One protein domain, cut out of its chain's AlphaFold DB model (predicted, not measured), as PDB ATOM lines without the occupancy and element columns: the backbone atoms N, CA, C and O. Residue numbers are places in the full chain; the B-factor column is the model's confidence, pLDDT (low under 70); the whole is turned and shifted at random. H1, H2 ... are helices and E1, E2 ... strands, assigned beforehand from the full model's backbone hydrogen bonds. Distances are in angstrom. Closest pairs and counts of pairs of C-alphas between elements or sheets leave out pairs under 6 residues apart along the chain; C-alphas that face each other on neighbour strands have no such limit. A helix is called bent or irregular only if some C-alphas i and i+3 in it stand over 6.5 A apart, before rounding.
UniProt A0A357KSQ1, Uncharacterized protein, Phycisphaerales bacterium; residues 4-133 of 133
ATOM      1  N   ALA A   4     213.875 150.660 185.889       84.31
ATOM      2  CA  ALA A   4     213.228 151.679 186.716       84.31
ATOM      3  C   ALA A   4     212.060 152.373 185.990       84.31
ATOM      4  O   ALA A   4     211.001 152.586 186.582       84.31
ATOM      5  N   LEU A   5     212.225 152.672 184.695       86.94
ATOM      6  CA  LEU A   5     211.184 153.286 183.867       86.94
ATOM      7  C   LEU A   5     209.999 152.333 183.680       86.94
ATOM      8  O   LEU A   5     208.853 152.741 183.847       86.94
ATOM      9  N   THR A   6     210.268 151.060 183.380       87.62
ATOM     10  CA  THR A   6     209.225 150.041 183.179       87.62
ATOM     11  C   THR A   6     208.381 149.856 184.429       87.62
ATOM     12  O   THR A   6     207.155 149.914 184.352       87.62
ATOM     13  N   LYS A   7     209.029 149.725 185.593       89.19
ATOM     14  CA  LYS A   7     208.331 149.614 186.877       89.19
ATOM     15  C   LYS A   7     207.436 150.829 187.132       89.19
ATOM     16  O   LYS A   7     206.295 150.677 187.558       89.19
ATOM     17  N   ARG A   8     207.934 152.035 186.839       89.00
ATOM     18  CA  ARG A   8     207.173 153.260 187.085       89.00
ATOM     19  C   ARG A   8     205.962 153.408 186.164       89.00
ATOM     20  O   ARG A   8     204.893 153.808 186.617       89.00
ATOM     21  N   VAL A   9     206.113 153.050 184.889       89.06
ATOM     22  CA  VAL A   9     204.991 152.980 183.940       89.06
ATOM     23  C   VAL A   9     203.930 152.010 184.457       89.06
ATOM     24  O   VAL A   9     202.757 152.367 184.492       89.06
ATOM     25  N   GLU A  10     204.326 150.821 184.909       89.62
ATOM     26  CA  GLU A  10     203.395 149.809 185.417       89.62
ATOM     27  C   GLU A  10     202.600 150.297 186.642       89.62
ATOM     28  O   GLU A  10     201.379 150.135 186.693       89.62
ATOM     29  N   GLU A  11     203.257 150.968 187.592       89.00
ATOM     30  CA  GLU A  11     202.596 151.570 188.760       89.00
ATOM     31  C   GLU A  11     201.529 152.599 188.361       89.00
ATOM     32  O   GLU A  11     200.414 152.581 188.890       89.00
ATOM     33  N   LEU A  12     201.845 153.483 187.410       87.56
ATOM     34  CA  LEU A  12     200.896 154.478 186.909       87.56
ATOM     35  C   LEU A  12     199.747 153.820 186.130       87.56
ATOM     36  O   LEU A  12     198.587 154.207 186.295       87.56
ATOM     37  N   VAL A  13     200.029 152.787 185.337       89.00
ATOM     38  CA  VAL A  13     199.002 152.034 184.599       89.00
ATOM     39  C   VAL A  13     198.006 151.371 185.549       89.00
ATOM     40  O   VAL A  13     196.795 151.447 185.323       89.00
ATOM     41  N   GLN A  14     198.472 150.806 186.667       85.50
ATOM     42  CA  GLN A  14     197.587 150.267 187.710       85.50
ATOM     43  C   GLN A  14     196.664 151.339 188.308       85.50
ATOM     44  O   GLN A  14     195.517 151.051 188.654       85.50
ATOM     45  N   MET A  15     197.127 152.589 188.393       83.50
ATOM     46  CA  MET A  15     196.316 153.724 188.853       83.50
ATOM     47  C   MET A  15     195.347 154.260 187.786       83.50
ATOM     48  O   MET A  15     194.559 155.161 188.074       83.50
ATOM     49  N   GLY A  16     195.330 153.674 186.586       82.69
ATOM     50  CA  GLY A  16     194.410 154.026 185.504       82.69
ATOM     51  C   GLY A  16     194.960 155.046 184.511       82.69
ATOM     52  O   GLY A  16     194.171 155.651 183.787       82.69
ATOM     53  N   TRP A  17     196.279 155.248 184.475       89.19
ATOM     54  CA  TRP A  17     196.936 155.988 183.399       89.19
ATOM     55  C   TRP A  17     197.105 155.103 182.162       89.19
ATOM     56  O   TRP A  17     197.400 153.915 182.262       89.19
ATOM     57  N   GLU A  18     196.941 155.684 180.982       89.44
ATOM     58  CA  GLU A  18     197.079 155.000 179.699       89.44
ATOM     59  C   GLU A  18     198.395 155.419 179.030       89.44
ATOM     60  O   GLU A  18     198.634 156.618 178.853       89.44
ATOM     61  N   PRO A  19     199.276 154.474 178.661       89.19
ATOM     62  CA  PRO A  19     200.522 154.801 177.985       89.19
ATOM     63  C   PRO A  19     200.229 155.244 176.545       89.19
ATOM     64  O   PRO A  19     199.623 154.505 175.774       89.19
ATOM     65  N   MET A  20     200.673 156.446 176.175       88.69
ATOM     66  CA  MET A  20     200.513 156.990 174.819       88.69
ATOM     67  C   MET A  20     201.753 156.756 173.963       88.69
ATOM     68  O   MET A  20     201.655 156.377 172.800       88.69
ATOM     69  N   THR A  21     202.937 156.987 174.525       86.88
ATOM     70  CA  THR A  21     204.214 156.746 173.842       86.88
ATOM     71  C   THR A  21     205.181 156.112 174.819       86.88
ATOM     72  O   THR A  21     205.321 156.585 175.939       86.88
ATOM     73  N   THR A  22     205.857 155.042 174.415       85.44
ATOM     74  CA  THR A  22     206.906 154.402 175.216       85.44
ATOM     75  C   THR A  22     208.120 154.173 174.327       85.44
ATOM     76  O   THR A  22     207.996 153.730 173.187       85.44
ATOM     77  N   THR A  23     209.294 154.543 174.819       86.19
ATOM     78  CA  THR A  23     210.590 154.309 174.182       86.19
ATOM     79  C   THR A  23     211.521 153.643 175.193       86.19
ATOM     80  O   THR A  23     211.132 153.324 176.318       86.19
ATOM     81  N   GLU A  24     212.776 153.407 174.817       80.81
ATOM     82  CA  GLU A  24     213.735 152.780 175.721       80.81
ATOM     83  C   GLU A  24     214.094 153.641 176.944       80.81
ATOM     84  O   GLU A  24     214.435 153.083 177.992       80.81
ATOM     85  N   THR A  25     213.990 154.967 176.824       84.25
ATOM     86  CA  THR A  25     214.425 155.947 177.836       84.25
ATOM     87  C   THR A  25     213.361 156.987 178.188       84.25
ATOM     88  O   THR A  25     213.576 157.807 179.078       84.25
ATOM     89  N   THR A  26     212.206 156.984 177.522       88.62
ATOM     90  CA  THR A  26     211.094 157.898 177.815       88.62
ATOM     91  C   THR A  26     209.751 157.191 177.733       88.62
ATOM     92  O   THR A  26     209.575 156.225 176.995       88.62
ATOM     93  N   ALA A  27     208.773 157.688 178.479       88.94
ATOM     94  CA  ALA A  27     207.381 157.299 178.333       88.94
ATOM     95  C   ALA A  27     206.473 158.513 178.540       88.94
ATOM     96  O   ALA A  27     206.791 159.421 179.300       88.94
ATOM     97  N   SER A  28     205.329 158.536 177.872       91.00
ATOM     98  CA  SER A  28     204.256 159.486 178.124       91.00
ATOM     99  C   SER A  28     202.987 158.711 178.453       91.00
ATOM    100  O   SER A  28     202.653 157.715 177.800       91.00
ATOM    101  N   LEU A  29     202.297 159.154 179.496       91.75
ATOM    102  CA  LEU A  29     201.038 158.580 179.932       91.75
ATOM    103  C   LEU A  29     199.978 159.671 180.013       91.75
ATOM    104  O   LEU A  29     200.252 160.801 180.422       91.75
ATOM    105  N   VAL A  30     198.756 159.311 179.646       91.06
ATOM    106  CA  VAL A  30     197.583 160.175 179.722       91.06
ATOM    107  C   VAL A  30     196.593 159.585 180.708       91.06
ATOM    108  O   VAL A  30     196.330 158.388 180.726       91.06
ATOM    109  N   GLY A  31     196.039 160.443 181.546       86.62
ATOM    110  CA  GLY A  31     195.004 160.108 182.505       86.62
ATOM    111  C   GLY A  31     193.833 161.070 182.388       86.62
ATOM    112  O   GLY A  31     193.843 162.035 181.614       86.62
ATOM    113  N   ARG A  32     192.809 160.824 183.203       83.25
ATOM    114  CA  ARG A  32     191.731 161.786 183.427       83.25
ATOM    115  C   ARG A  32     191.755 162.297 184.857       83.25
ATOM    116  O   ARG A  32     191.877 161.529 185.809       83.25
ATOM    117  N   ARG A  33     191.570 163.605 184.999       83.00
ATOM    118  CA  ARG A  33     191.313 164.272 186.271       83.00
ATOM    119  C   ARG A  33     190.022 163.719 186.878       83.00
ATOM    120  O   ARG A  33     189.058 163.483 186.142       83.00
ATOM    121  N   PRO A  34     189.976 163.533 188.206       78.94
ATOM    122  CA  PRO A  34     188.781 163.046 188.873       78.94
ATOM    123  C   PRO A  34     187.602 163.983 188.606       78.94
ATOM    124  O   PRO A  34     187.745 165.207 188.580       78.94
ATOM    125  N   PHE A  35     186.425 163.401 188.394       82.19
ATOM    126  CA  PHE A  35     185.191 164.164 188.283       82.19
ATOM    127  C   PHE A  35     184.780 164.659 189.674       82.19
ATOM    128  O   PHE A  35     184.601 163.855 190.591       82.19
ATOM    129  N   SER A  36     184.643 165.976 189.848       83.81
ATOM    130  CA  SER A  36     184.219 166.543 191.131       83.81
ATOM    131  C   SER A  36     182.698 166.514 191.234       83.81
ATOM    132  O   SER A  36     182.007 167.447 190.828       83.81
ATOM    133  N   TRP A  37     182.176 165.423 191.793       77.75
ATOM    134  CA  TRP A  37     180.738 165.220 191.971       77.75
ATOM    135  C   TRP A  37     180.073 166.333 192.762       77.75
ATOM    136  O   TRP A  37     179.055 166.859 192.333       77.75
ATOM    137  N   TRP A  38     180.666 166.745 193.878       81.06
ATOM    138  CA  TRP A  38     180.108 167.819 194.697       81.06
ATOM    139  C   TRP A  38     179.976 169.133 193.932       81.06
ATOM    140  O   TRP A  38     178.953 169.804 194.040       81.06
ATOM    141  N   LEU A  39     180.975 169.468 193.111       83.81
ATOM    142  CA  LEU A  39     180.925 170.660 192.273       83.81
ATOM    143  C   LEU A  39     179.858 170.528 191.181       83.81
ATOM    144  O   LEU A  39     179.100 171.467 190.969       83.81
ATOM    145  N   PHE A  40     179.753 169.364 190.535       83.62
ATOM    146  CA  PHE A  40     178.689 169.102 189.564       83.62
ATOM    147  C   PHE A  40     177.297 169.283 190.178       83.62
ATOM    148  O   PHE A  40     176.477 170.013 189.628       83.62
ATOM    149  N   LEU A  41     177.050 168.669 191.338       79.69
ATOM    150  CA  LEU A  41     175.774 168.764 192.048       79.69
ATOM    151  C   LEU A  41     175.452 170.207 192.446       79.69
ATOM    152  O   LEU A  41     174.323 170.654 192.265       79.69
ATOM    153  N   PHE A  42     176.449 170.947 192.936       83.88
ATOM    154  CA  PHE A  42     176.308 172.365 193.258       83.88
ATOM    155  C   PHE A  42     175.915 173.176 192.019       83.88
ATOM    156  O   PHE A  42     174.923 173.897 192.030       83.88
ATOM    157  N   VAL A  43     176.645 173.016 190.915       83.81
ATOM    158  CA  VAL A  43     176.371 173.754 189.678       83.81
ATOM    159  C   VAL A  43     174.977 173.422 189.132       83.81
ATOM    160  O   VAL A  43     174.266 174.330 188.713       83.81
ATOM    161  N   VAL A  44     174.551 172.158 189.176       81.69
ATOM    162  CA  VAL A  44     173.199 171.748 188.752       81.69
ATOM    163  C   VAL A  44     172.112 172.364 189.638       81.69
ATOM    164  O   VAL A  44     171.073 172.763 189.115       81.69
ATOM    165  N   LEU A  45     172.344 172.454 190.950       75.69
ATOM    166  CA  LEU A  45     171.383 173.009 191.906       75.69
ATOM    167  C   LEU A  45     171.183 174.518 191.713       75.69
ATOM    168  O   LEU A  45     170.049 174.987 191.699       75.69
ATOM    169  N   PHE A  46     172.275 175.272 191.570       79.88
ATOM    170  CA  PHE A  46     172.220 176.737 191.478       79.88
ATOM    171  C   PHE A  46     171.992 177.252 190.050       79.88
ATOM    172  O   PHE A  46     171.480 178.355 189.875       79.88
ATOM    173  N   PHE A  47     172.337 176.462 189.031       82.00
ATOM    174  CA  PHE A  47     172.214 176.824 187.616       82.00
ATOM    175  C   PHE A  47     171.518 175.690 186.840       82.00
ATOM    176  O   PHE A  47     172.178 174.933 186.111       82.00
ATOM    177  N   PRO A  48     170.189 175.537 186.993       68.50
ATOM    178  CA  PRO A  48     169.454 174.411 186.426       68.50
ATOM    179  C   PRO A  48     169.588 174.343 184.896       68.50
ATOM    180  O   PRO A  48     169.599 175.366 184.210       68.50
ATOM    181  N   LEU A  49     169.691 173.113 184.370       66.94
ATOM    182  CA  LEU A  49     169.927 172.739 182.960       66.94
ATOM    183  C   LEU A  49     171.254 173.233 182.357       66.94
ATOM    184  O   LEU A  49     172.074 172.413 181.939       66.94
ATOM    185  N   PHE A  50     171.492 174.542 182.314       77.75
ATOM    186  CA  PHE A  50     172.635 175.121 181.604       77.75
ATOM    187  C   PHE A  50     173.958 174.885 182.344       77.75
ATOM    188  O   PHE A  50     174.964 174.543 181.723       77.75
ATOM    189  N   GLY A  51     173.959 174.987 183.676       78.12
ATOM    190  CA  GLY A  51     175.168 174.824 184.481       78.12
ATOM    191  C   GLY A  51     175.719 173.404 184.437       78.12
ATOM    192  O   GLY A  51     176.914 173.209 184.224       78.12
ATOM    193  N   GLY A  52     174.854 172.401 184.609       78.69
ATOM    194  CA  GLY A  52     175.267 170.995 184.597       78.69
ATOM    195  C   GLY A  52     175.889 170.573 183.265       78.69
ATOM    196  O   GLY A  52     176.948 169.946 183.245       78.69
ATOM    197  N   VAL A  53     175.259 170.963 182.152       84.12
ATOM    198  CA  VAL A  53     175.759 170.667 180.801       84.12
ATOM    199  C   VAL A  53     177.078 171.390 180.540       84.12
ATOM    200  O   VAL A  53     178.036 170.759 180.092       84.12
ATOM    201  N   LEU A  54     177.175 172.681 180.881       85.69
ATOM    202  CA  LEU A  54     178.423 173.436 180.745       85.69
ATOM    203  C   LEU A  54     179.550 172.847 181.590       85.69
ATOM    204  O   LEU A  54     180.666 172.719 181.094       85.69
ATOM    205  N   TYR A  55     179.273 172.441 182.831       85.75
ATOM    206  CA  TYR A  55     180.263 171.790 183.684       85.75
ATOM    207  C   TYR A  55     180.750 170.476 183.077       85.75
ATOM    208  O   TYR A  55     181.953 170.216 183.056       85.75
ATOM    209  N   LEU A  56     179.836 169.657 182.550       84.25
ATOM    210  CA  LEU A  56     180.188 168.391 181.915       84.25
ATOM    211  C   LEU A  56     181.072 168.612 180.681       84.25
ATOM    212  O   LEU A  56     182.087 167.933 180.537       84.25
ATOM    213  N   ILE A  57     180.721 169.573 179.825       85.94
ATOM    214  CA  ILE A  57     181.511 169.945 178.641       85.94
ATOM    215  C   ILE A  57     182.883 170.475 179.062       85.94
ATOM    216  O   ILE A  57     183.905 170.027 178.544       85.94
ATOM    217  N   PHE A  58     182.916 171.390 180.032       87.31
ATOM    218  CA  PHE A  58     184.149 171.960 180.564       87.31
ATOM    219  C   PHE A  58     185.066 170.875 181.130       87.31
ATOM    220  O   PHE A  58     186.259 170.843 180.822       87.31
ATOM    221  N   TRP A  59     184.515 169.949 181.915       87.81
ATOM    222  CA  TRP A  59     185.268 168.821 182.439       87.81
ATOM    223  C   TRP A  59     185.742 167.902 181.311       87.81
ATOM    224  O   TRP A  59     186.913 167.547 181.279       87.81
ATOM    225  N   LEU A  60     184.904 167.555 180.332       85.00
ATOM    226  CA  LEU A  60     185.332 166.735 179.190       85.00
ATOM    227  C   LEU A  60     186.490 167.380 178.415       85.00
ATOM    228  O   LEU A  60     187.424 166.673 178.034       85.00
ATOM    229  N   ALA A  61     186.468 168.702 178.246       84.00
ATOM    230  CA  ALA A  61     187.515 169.449 177.555       84.00
ATOM    231  C   ALA A  61     188.821 169.559 178.366       84.00
ATOM    232  O   ALA A  61     189.905 169.487 177.792       84.00
ATOM    233  N   THR A  62     188.737 169.708 179.691       83.81
ATOM    234  CA  THR A  62     189.895 170.014 180.562       83.81
ATOM    235  C   THR A  62     190.340 168.857 181.457       83.81
ATOM    236  O   THR A  62     191.294 168.988 182.225       83.81
ATOM    237  N   SER A  63     189.665 167.710 181.380       84.56
ATOM    238  CA  SER A  63     189.944 166.552 182.237       84.56
ATOM    239  C   SER A  63     191.187 165.783 181.832       84.56
ATOM    240  O   SER A  63     191.659 164.987 182.633       84.56
ATOM    241  N   ARG A  64     191.729 165.971 180.626       85.69
ATOM    242  CA  ARG A  64     192.947 165.263 180.221       85.69
ATOM    243  C   ARG A  64     194.127 165.738 181.067       85.69
ATOM    244  O   ARG A  64     194.358 166.936 181.189       85.69
ATOM    245  N   ALA A  65     194.841 164.785 181.647       88.00
ATOM    246  CA  ALA A  65     196.088 165.007 182.363       88.00
ATOM    247  C   ALA A  65     197.195 164.212 181.675       88.00
ATOM    248  O   ALA A  65     196.936 163.104 181.199       88.00
ATOM    249  N   THR A  66     198.410 164.750 181.643       88.31
ATOM    250  CA  THR A  66     199.542 164.090 180.979       88.31
ATOM    251  C   THR A  66     200.762 164.100 181.884       88.31
ATOM    252  O   THR A  66     201.093 165.114 182.506       88.31
ATOM    253  N   VAL A  67     201.441 162.960 181.941       91.06
ATOM    254  CA  VAL A  67     202.684 162.773 182.685       91.06
ATOM    255  C   VAL A  67     203.737 162.235 181.733       91.06
ATOM    256  O   VAL A  67     203.494 161.300 180.967       91.06
ATOM    257  N   PHE A  68     204.913 162.840 181.790       90.81
ATOM    258  CA  PHE A  68     206.088 162.428 181.045       90.81
ATOM    259  C   PHE A  68     207.077 161.795 182.011       90.81
ATOM    260  O   PHE A  68     207.362 162.344 183.074       90.81
ATOM    261  N   LEU A  69     207.601 160.643 181.627       90.19
ATOM    262  CA  LEU A  69     208.643 159.923 182.330       90.19
ATOM    263  C   LEU A  69     209.895 159.923 181.459       90.19
ATOM    264  O   LEU A  69     209.833 159.627 180.263       90.19
ATOM    265  N   HIS A  70     211.038 160.212 182.063       90.06
ATOM    266  CA  HIS A  70     212.343 160.083 181.434       90.06
ATOM    267  C   HIS A  70     213.282 159.323 182.360       90.06
ATOM    268  O   HIS A  70     213.240 159.477 183.577       90.06
ATOM    269  N   ALA A  71     214.105 158.463 181.782       86.06
ATOM    270  CA  ALA A  71     215.035 157.630 182.504       86.06
ATOM    271  C   ALA A  71     216.406 158.328 182.552       86.06
ATOM    272  O   ALA A  71     217.051 158.512 181.520       86.06
ATOM    273  N   GLU A  72     216.823 158.742 183.747       85.50
ATOM    274  CA  GLU A  72     218.086 159.436 183.999       85.50
ATOM    275  C   GLU A  72     218.949 158.566 184.927       85.50
ATOM    276  O   GLU A  72     218.703 158.442 186.132       85.50
ATOM    277  N   GLY A  73     219.947 157.891 184.347       81.81
ATOM    278  CA  GLY A  73     220.775 156.923 185.070       81.81
ATOM    279  C   GLY A  73     219.976 155.689 185.495       81.81
ATOM    280  O   GLY A  73     219.558 154.918 184.640       81.81
ATOM    281  N   ASP A  74     219.787 155.505 186.805       78.44
ATOM    282  CA  ASP A  74     219.013 154.398 187.402       78.44
ATOM    283  C   ASP A  74     217.672 154.873 188.006       78.44
ATOM    284  O   ASP A  74     217.023 154.173 188.785       78.44
ATOM    285  N   LYS A  75     217.251 156.107 187.692       78.00
ATOM    286  CA  LYS A  75     216.026 156.720 188.225       78.00
ATOM    287  C   LYS A  75     215.077 157.128 187.104       78.00
ATOM    288  O   LYS A  75     215.493 157.627 186.063       78.00
ATOM    289  N   ALA A  76     213.781 156.950 187.350       83.56
ATOM    290  CA  ALA A  76     212.732 157.534 186.524       83.56
ATOM    291  C   ALA A  76     212.405 158.935 187.060       83.56
ATOM    292  O   ALA A  76     211.991 159.084 188.210       83.56
ATOM    293  N   VAL A  77     212.620 159.953 186.235       86.94
ATOM    294  CA  VAL A  77     212.261 161.347 186.500       86.94
ATOM    295  C   VAL A  77     210.910 161.634 185.860       86.94
ATOM    296  O   VAL A  77     210.625 161.187 184.748       86.94
ATOM    297  N   GLU A  78     210.074 162.386 186.567       89.56
ATOM    298  CA  GLU A  78     208.698 162.675 186.171       89.56
ATOM    299  C   GLU A  78     208.517 164.168 185.897       89.56
ATOM    300  O   GLU A  78     209.009 165.012 186.649       89.56
ATOM    301  N   ALA A  79     207.741 164.502 184.868       88.62
ATOM    302  CA  ALA A  79     207.326 165.865 184.546       88.62
ATOM    303  C   ALA A  79     205.844 165.922 184.123       88.62
ATOM    304  O   ALA A  79     205.268 164.922 183.695       88.62
ATOM    305  N   GLY A  80     205.220 167.104 184.217       87.62
ATOM    306  CA  GLY A  80     203.813 167.328 183.842       87.62
ATOM    307  C   GLY A  80     202.879 167.483 185.047       87.62
ATOM    308  O   GLY A  80     203.195 168.222 185.982       87.62
ATOM    309  N   ASP A  81     201.731 166.798 185.040       88.25
ATOM    310  CA  ASP A  81     200.713 166.849 186.106       88.25
ATOM    311  C   ASP A  81     201.130 166.074 187.385       88.25
ATOM    312  O   ASP A  81     200.398 165.233 187.910       88.25
ATOM    313  N   LEU A  82     202.311 166.376 187.935       86.56
ATOM    314  CA  LEU A  82     202.893 165.681 189.096       86.56
ATOM    315  C   LEU A  82     202.038 165.781 190.360       86.56
ATOM    316  O   LEU A  82     202.022 164.872 191.185       86.56
ATOM    317  N   TRP A  83     201.322 166.893 190.523       86.56
ATOM    318  CA  TRP A  83     200.410 167.082 191.648       86.56
ATOM    319  C   TRP A  83     199.297 166.024 191.644       86.56
ATOM    320  O   TRP A  83     198.914 165.539 192.707       86.56
ATOM    321  N   LEU A  84     198.812 165.636 190.458       85.19
ATOM    322  CA  LEU A  84     197.751 164.649 190.299       85.19
ATOM    323  C   LEU A  84     198.276 163.248 190.599       85.19
ATOM    324  O   LEU A  84     197.619 162.502 191.320       85.19
ATOM    325  N   VAL A  85     199.476 162.930 190.106       86.38
ATOM    326  CA  VAL A  85     200.162 161.664 190.405       86.38
ATOM    327  C   VAL A  85     200.347 161.512 191.911       86.38
ATOM    328  O   VAL A  85     199.846 160.554 192.492       86.38
ATOM    329  N   ARG A  86     200.945 162.507 192.577       87.62
ATOM    330  CA  ARG A  86     201.157 162.481 194.035       87.62
ATOM    331  C   ARG A  86     199.849 162.378 194.818       87.62
ATOM    332  O   ARG A  86     199.770 161.661 195.816       87.62
ATOM    333  N   ALA A  87     198.805 163.079 194.373       84.94
ATOM    334  CA  ALA A  87     197.488 162.990 194.994       84.94
ATOM    335  C   ALA A  87     196.895 161.576 194.869       84.94
ATOM    336  O   ALA A  87     196.345 161.059 195.845       84.94
ATOM    337  N   GLN A  88     197.041 160.930 193.710       84.88
ATOM    338  CA  GLN A  88     196.592 159.553 193.497       84.88
ATOM    339  C   GLN A  88     197.407 158.553 194.315       84.88
ATOM    340  O   GLN A  88     196.820 157.672 194.936       84.88
ATOM    341  N   GLU A  89     198.724 158.726 194.398       87.00
ATOM    342  CA  GLU A  89     199.605 157.876 195.201       87.00
ATOM    343  C   GLU A  89     199.245 157.906 196.686       87.00
ATOM    344  O   GLU A  89     199.184 156.856 197.325       87.00
ATOM    345  N   SER A  90     198.908 159.084 197.223       86.69
ATOM    346  CA  SER A  90     198.483 159.224 198.624       86.69
ATOM    347  C   SER A  90     197.210 158.433 198.965       86.69
ATOM    348  O   SER A  90     196.948 158.146 200.131       86.69
ATOM    349  N   ARG A  91     196.412 158.070 197.951       82.06
ATOM    350  CA  ARG A  91     195.159 157.308 198.075       82.06
ATOM    351  C   ARG A  91     195.118 156.126 197.107       82.06
ATOM    352  O   ARG A  91     194.041 155.767 196.617       82.06
ATOM    353  N   ARG A  92     196.279 155.527 196.824       79.38
ATOM    354  CA  ARG A  92     196.462 154.534 195.755       79.38
ATOM    355  C   ARG A  92     195.427 153.414 195.816       79.38
ATOM    356  O   ARG A  92     194.714 153.185 194.843       79.38
ATOM    357  N   ASP A  93     195.273 152.782 196.976       80.38
ATOM    358  CA  ASP A  93     194.359 151.648 197.145       80.38
ATOM    359  C   ASP A  93     192.894 152.025 196.906       80.38
ATOM    360  O   ASP A  93     192.130 151.259 196.316       80.38
ATOM    361  N   GLN A  94     192.488 153.222 197.337       78.75
ATOM    362  CA  GLN A  94     191.129 153.718 197.140       78.75
ATOM    363  C   GLN A  94     190.864 154.024 195.658       78.75
ATOM    364  O   GLN A  94     189.790 153.698 195.144       78.75
ATOM    365  N   TYR A  95     191.845 154.603 194.963       73.44
ATOM    366  CA  TYR A  95     191.764 154.886 193.531       73.44
ATOM    367  C   TYR A  95     191.687 153.610 192.696       73.44
ATOM    368  O   TYR A  95     190.811 153.502 191.839       73.44
ATOM    369  N   ILE A  96     192.540 152.626 192.986       77.38
ATOM    370  CA  ILE A  96     192.550 151.338 192.282       77.38
ATOM    371  C   ILE A  96     191.198 150.637 192.444       77.38
ATOM    372  O   ILE A  96     190.594 150.245 191.447       77.38
ATOM    373  N   ARG A  97     190.664 150.552 193.672       80.62
ATOM    374  CA  ARG A  97     189.343 149.944 193.927       80.62
ATOM    375  C   ARG A  97     188.219 150.662 193.190       80.62
ATOM    376  O   ARG A  97     187.341 150.010 192.632       80.62
ATOM    377  N   THR A  98     188.242 151.993 193.175       74.56
ATOM    378  CA  THR A  98     187.210 152.795 192.506       74.56
ATOM    379  C   THR A  98     187.269 152.612 190.991       74.56
ATOM    380  O   THR A  98     186.237 152.389 190.363       74.56
ATOM    381  N   ASN A  99     188.468 152.632 190.403       73.94
ATOM    382  CA  ASN A  99     188.653 152.394 188.973       73.94
ATOM    383  C   ASN A  99     188.244 150.973 188.569       73.94
ATOM    384  O   ASN A  99     187.564 150.815 187.556       73.94
ATOM    385  N   HIS A 100     188.591 149.959 189.365       78.81
ATOM    386  CA  HIS A 100     188.117 148.589 189.153       78.81
ATOM    387  C   HIS A 100     186.593 148.503 189.205       78.81
ATOM    388  O   HIS A 100     185.977 148.002 188.268       78.81
ATOM    389  N   ALA A 101     185.972 149.079 190.236       78.56
ATOM    390  CA  ALA A 101     184.520 149.088 190.364       78.56
ATOM    391  C   ALA A 101     183.838 149.776 189.170       78.56
ATOM    392  O   ALA A 101     182.822 149.285 188.686       78.56
ATOM    393  N   ILE A 102     184.392 150.890 188.676       78.94
ATOM    394  CA  ILE A 102     183.850 151.611 187.513       78.94
ATOM    395  C   ILE A 102     183.984 150.773 186.240       78.94
ATOM    396  O   ILE A 102     183.043 150.738 185.448       78.94
ATOM    397  N   LYS A 103     185.118 150.091 186.045       75.88
ATOM    398  CA  LYS A 103     185.333 149.209 184.889       75.88
ATOM    399  C   LYS A 103     184.407 147.990 184.914       75.88
ATOM    400  O   LYS A 103     183.875 147.627 183.874       75.88
ATOM    401  N   GLU A 104     184.193 147.390 186.082       82.88
ATOM    402  CA  GLU A 104     183.405 146.157 186.230       82.88
ATOM    403  C   GLU A 104     181.894 146.403 186.268       82.88
ATOM    404  O   GLU A 104     181.128 145.667 185.654       82.88
ATOM    405  N   ARG A 105     181.446 147.423 187.007       80.38
ATOM    406  CA  ARG A 105     180.016 147.681 187.258       80.38
ATOM    407  C   ARG A 105     179.455 148.801 186.384       80.38
ATOM    408  O   ARG A 105     178.244 148.989 186.334       80.38
ATOM    409  N   GLY A 106     180.321 149.538 185.695       78.44
ATOM    410  CA  GLY A 106     179.959 150.719 184.927       78.44
ATOM    411  C   GLY A 106     179.860 151.974 185.795       78.44
ATOM    412  O   GLY A 106     179.497 151.939 186.973       78.44
ATOM    413  N   PHE A 107     180.161 153.119 185.182       76.31
ATOM    414  CA  PHE A 107     180.198 154.424 185.848       76.31
ATOM    415  C   PHE A 107     178.906 154.742 186.613       76.31
ATOM    416  O   PHE A 107     178.958 155.099 187.782       76.31
ATOM    417  N   LEU A 108     177.735 154.548 185.998       75.44
ATOM    418  CA  LEU A 108     176.453 154.864 186.638       75.44
ATOM    419  C   LEU A 108     176.157 153.987 187.863       75.44
ATOM    420  O   LEU A 108     175.633 154.495 188.853       75.44
ATOM    421  N   ALA A 109     176.527 152.705 187.840       78.69
ATOM    422  CA  ALA A 109     176.241 151.790 188.946       78.69
ATOM    423  C   ALA A 109     177.063 152.118 190.199       78.69
ATOM    424  O   ALA A 109     176.545 152.069 191.312       78.69
ATOM    425  N   VAL A 110     178.334 152.498 190.032       77.81
ATOM    426  CA  VAL A 110     179.184 152.917 191.161       77.81
ATOM    427  C   VAL A 110     178.720 154.263 191.727       77.81
ATOM    428  O   VAL A 110     178.862 154.528 192.918       77.81
ATOM    429  N   MET A 111     178.148 155.118 190.879       76.69
ATOM    430  CA  MET A 111     177.831 156.506 191.224       76.69
ATOM    431  C   MET A 111     176.392 156.701 191.726       76.69
ATOM    432  O   MET A 111     176.110 157.710 192.373       76.69
ATOM    433  N   TRP A 112     175.504 155.725 191.520       81.50
ATOM    434  CA  TRP A 112     174.099 155.752 191.951       81.50
ATOM    435  C   TRP A 112     173.860 156.190 193.411       81.50
ATOM    436  O   TRP A 112     172.968 157.014 193.627       81.50
ATOM    437  N   PRO A 113     174.644 155.753 194.421       84.44
ATOM    438  CA  PRO A 113     174.434 156.199 195.802       84.44
ATOM    439  C   PRO A 113     174.551 157.720 195.971       84.44
ATOM    440  O   PRO A 113     173.789 158.321 196.722       84.44
ATOM    441  N   HIS A 114     175.461 158.361 195.233       80.81
ATOM    442  CA  HIS A 114     175.649 159.813 195.279       80.81
ATOM    443  C   HIS A 114     174.478 160.549 194.615       80.81
ATOM    444  O   HIS A 114     174.046 161.588 195.111       80.81
ATOM    445  N   LEU A 115     173.925 159.986 193.534       79.56
ATOM    446  CA  LEU A 115     172.730 160.516 192.874       79.56
ATOM    447  C   LEU A 115     171.498 160.438 193.783       79.56
ATOM    448  O   LEU A 115     170.726 161.391 193.833       79.56
ATOM    449  N   LEU A 116     171.334 159.349 194.540       86.00
ATOM    450  CA  LEU A 116     170.251 159.219 195.521       86.00
ATOM    451  C   LEU A 116     170.348 160.268 196.630       86.00
ATOM    452  O   LEU A 116     169.356 160.934 196.925       86.00
ATOM    453  N   VAL A 117     171.534 160.441 197.222       85.81
ATOM    454  CA  VAL A 117     171.762 161.470 198.252       85.81
ATOM    455  C   VAL A 117     171.455 162.855 197.695       85.81
ATOM    456  O   VAL A 117     170.762 163.636 198.341       85.81
ATOM    457  N   PHE A 118     171.903 163.144 196.474       80.25
ATOM    458  CA  PHE A 118     171.581 164.399 195.808       80.25
ATOM    459  C   PHE A 118     170.073 164.601 195.636       80.25
ATOM    460  O   PHE A 118     169.565 165.676 195.938       80.25
ATOM    461  N   LEU A 119     169.353 163.572 195.188       83.62
ATOM    462  CA  LEU A 119     167.913 163.645 194.959       83.62
ATOM    463  C   LEU A 119     167.154 163.895 196.271       83.62
ATOM    464  O   LEU A 119     166.248 164.724 196.302       83.62
ATOM    465  N   LEU A 120     167.584 163.266 197.371       87.75
ATOM    466  CA  LEU A 120     167.058 163.535 198.712       87.75
ATOM    467  C   LEU A 120     167.323 164.976 199.164       87.75
ATOM    468  O   LEU A 120     166.412 165.626 199.673       87.75
ATOM    469  N   VAL A 121     168.537 165.490 198.949       84.44
ATOM    470  CA  VAL A 121     168.884 166.889 199.260       84.44
ATOM    471  C   VAL A 121     168.021 167.853 198.447       84.44
ATOM    472  O   VAL A 121     167.505 168.820 198.998       84.44
ATOM    473  N   MET A 122     167.803 167.563 197.165       80.50
ATOM    474  CA  MET A 122     166.932 168.345 196.286       80.50
ATOM    475  C   MET A 122     165.485 168.371 196.788       80.50
ATOM    476  O   MET A 122     164.892 169.441 196.893       80.50
ATOM    477  N   VAL A 123     164.918 167.211 197.131       85.44
ATOM    478  CA  VAL A 123     163.556 167.119 197.681       85.44
ATOM    479  C   VAL A 123     163.464 167.881 199.000       85.44
ATOM    480  O   VAL A 123     162.539 168.669 199.182       85.44
ATOM    481  N   GLY A 124     164.445 167.707 199.890       87.50
ATOM    482  CA  GLY A 124     164.534 168.456 201.142       87.50
ATOM    483  C   GLY A 124     164.569 169.964 200.909       87.50
ATOM    484  O   GLY A 124     163.834 170.695 201.565       87.50
ATOM    485  N   TRP A 125     165.349 170.422 199.929       82.06
ATOM    486  CA  TRP A 125     165.449 171.830 199.555       82.06
ATOM    487  C   TRP A 125     164.130 172.395 199.020       82.06
ATOM    488  O   TRP A 125     163.694 173.457 199.458       82.06
ATOM    489  N   VAL A 126     163.455 171.670 198.121       84.12
ATOM    490  CA  VAL A 126     162.145 172.064 197.575       84.12
ATOM    491  C   VAL A 126     161.090 172.142 198.678       84.12
ATOM    492  O   VAL A 126     160.303 173.087 198.709       84.12
ATOM    493  N   LEU A 127     161.078 171.178 199.602       87.81
ATOM    494  CA  LEU A 127     160.166 171.188 200.745       87.81
ATOM    495  C   LEU A 127     160.439 172.371 201.681       87.81
ATOM    496  O   LEU A 127     159.488 173.009 202.124       87.81
ATOM    497  N   LEU A 128     161.711 172.689 201.937       84.62
ATOM    498  CA  LEU A 128     162.125 173.861 202.714       84.62
ATOM    499  C   LEU A 128     161.666 175.160 202.050       84.62
ATOM    500  O   LEU A 128     161.088 176.018 202.710       84.62
ATOM    501  N   PHE A 129     161.867 175.273 200.737       83.44
ATOM    502  CA  PHE A 129     161.448 176.436 199.962       83.44
ATOM    503  C   PHE A 129     159.927 176.618 200.001       83.44
ATOM    504  O   PHE A 129     159.461 177.723 200.248       83.44
ATOM    505  N   ARG A 130     159.160 175.528 199.847       84.38
ATOM    506  CA  ARG A 130     157.689 175.529 199.948       84.38
ATOM    507  C   ARG A 130     157.168 175.804 201.360       84.38
ATOM    508  O   ARG A 130     156.012 176.158 201.528       84.38
ATOM    509  N   TRP A 131     157.956 175.517 202.390       86.44
ATOM    510  CA  TRP A 131     157.569 175.826 203.765       86.44
ATOM    511  C   TRP A 131     157.853 177.290 204.120       86.44
ATOM    512  O   TRP A 131     157.148 177.865 204.943       86.44
ATOM    513  N   TYR A 132     158.883 177.875 203.508       77.88
ATOM    514  CA  TYR A 132     159.321 179.242 203.773       77.88
ATOM    515  C   TYR A 132     158.574 180.307 202.947       77.88
ATOM    516  O   TYR A 132     158.390 181.420 203.436       77.88
ATOM    517  N   PHE A 133     158.159 179.976 201.717       68.94
ATOM    518  CA  PHE A 133     157.340 180.813 200.827       68.94
ATOM    519  C   PHE A 133     155.916 180.275 200.715       68.94
ATOM    520  O   PHE A 133     154.983 181.109 200.720       68.94
TER     521      PHE A 133
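What this domain is: This is residues 4 to 133 of the 133 residues of an uncharacterized protein of Phycisphaerales bacterium (UniProt A0A357KSQ1). A long, loose rod has two ends of different make: at one end a strongly twisted sheet of four strands with H1 over one face, at the other the helical hairpin H2 and H3, with the long helix H6 running past H2 and residues 126 to 133 sticking out. H4 and H5 lead from the sheet end back to H6. The printed part has 130 residues, in the order H1 E1 E2 H2 H3 E3 E4 H4 H5 H6; the sheet, E1 E2 E3 E4, is antiparallel, and the class is mixed, helices and strands. The radius of gyration of the C-alphas is 19.3 A, and the spans are 70 by 26 by 22 A.

Where its parts are: H1, residues 4 to 14, begins at C-alpha 4 (213.228, 151.679, 186.716) and is 15.7 A long. E1 is residues 18 to 22, and E2, residues 26 to 32, is 20.5 A long. H2 is residues 37 to 46; H3, residues 50 to 62, is 18.0 A long. E3, residues 64 to 72, is 26.1 A long and begins at C-alpha 64 (192.947, 165.263, 180.221). E4 is residues 75 to 80, H4 residues 82 to 89, and H5 residues 92 to 105, 19.7 A. H6, residues 107 to 132, is 37.1 A long and ends at C-alpha 132 (159.321, 179.242, 203.773); it is irregular, with C-alphas 110 and 113 7.4 A apart, and has a kink of 44 degrees near residue 114.

How they stand to each other: H1 is on the sheet, over E2 and E3, at a height over the sheet of 8.5 A, running along the strands: two layers, a helix on one face of a sheet. E1 and E2 form a hairpin, with N 18 and O 30 2.8 A apart; between E2 and E3, N 29 and O 67 are 2.9 A apart; in the hairpin E3 and E4, N 68 and O 79 are 2.8 A apart, each within hydrogen-bond range. H4 only grazes the sheet, with residues 82 to 85. H2 and H3, a helical hairpin, touch at a shallow tilt of 32 degrees, only just short of steep, opposite ways; their closest C-alphas, Val 44 and Gly 52, are 4.7 A apart. H2 and H6 are close but not clearly touching, the C-alphas of Leu 41 and Phe 118 being 7.1 A apart. H5 and H6 touch only at the corner, and only just, with 3 pairs of C-alphas within 8 A, the closest Ile 102 and Val 110 at 6.1 A. Every O i to N i+4 pair is within hydrogen-bond range in H1 to H5; in H6, 20 of 22 are.

The domain as a whole: The C-alphas of Gly 73 and Phe 133, the two farthest apart, are 69.6 A apart. Residues 126 to 133, of which 126 to 132 belong to H6, stand free; without them the body spans 59 by 26 by 21 A. The printed part has no cut, and its links are tight. Mean pLDDT of the printed part is 83.6; residues 48 to 49 and 133 are under 70.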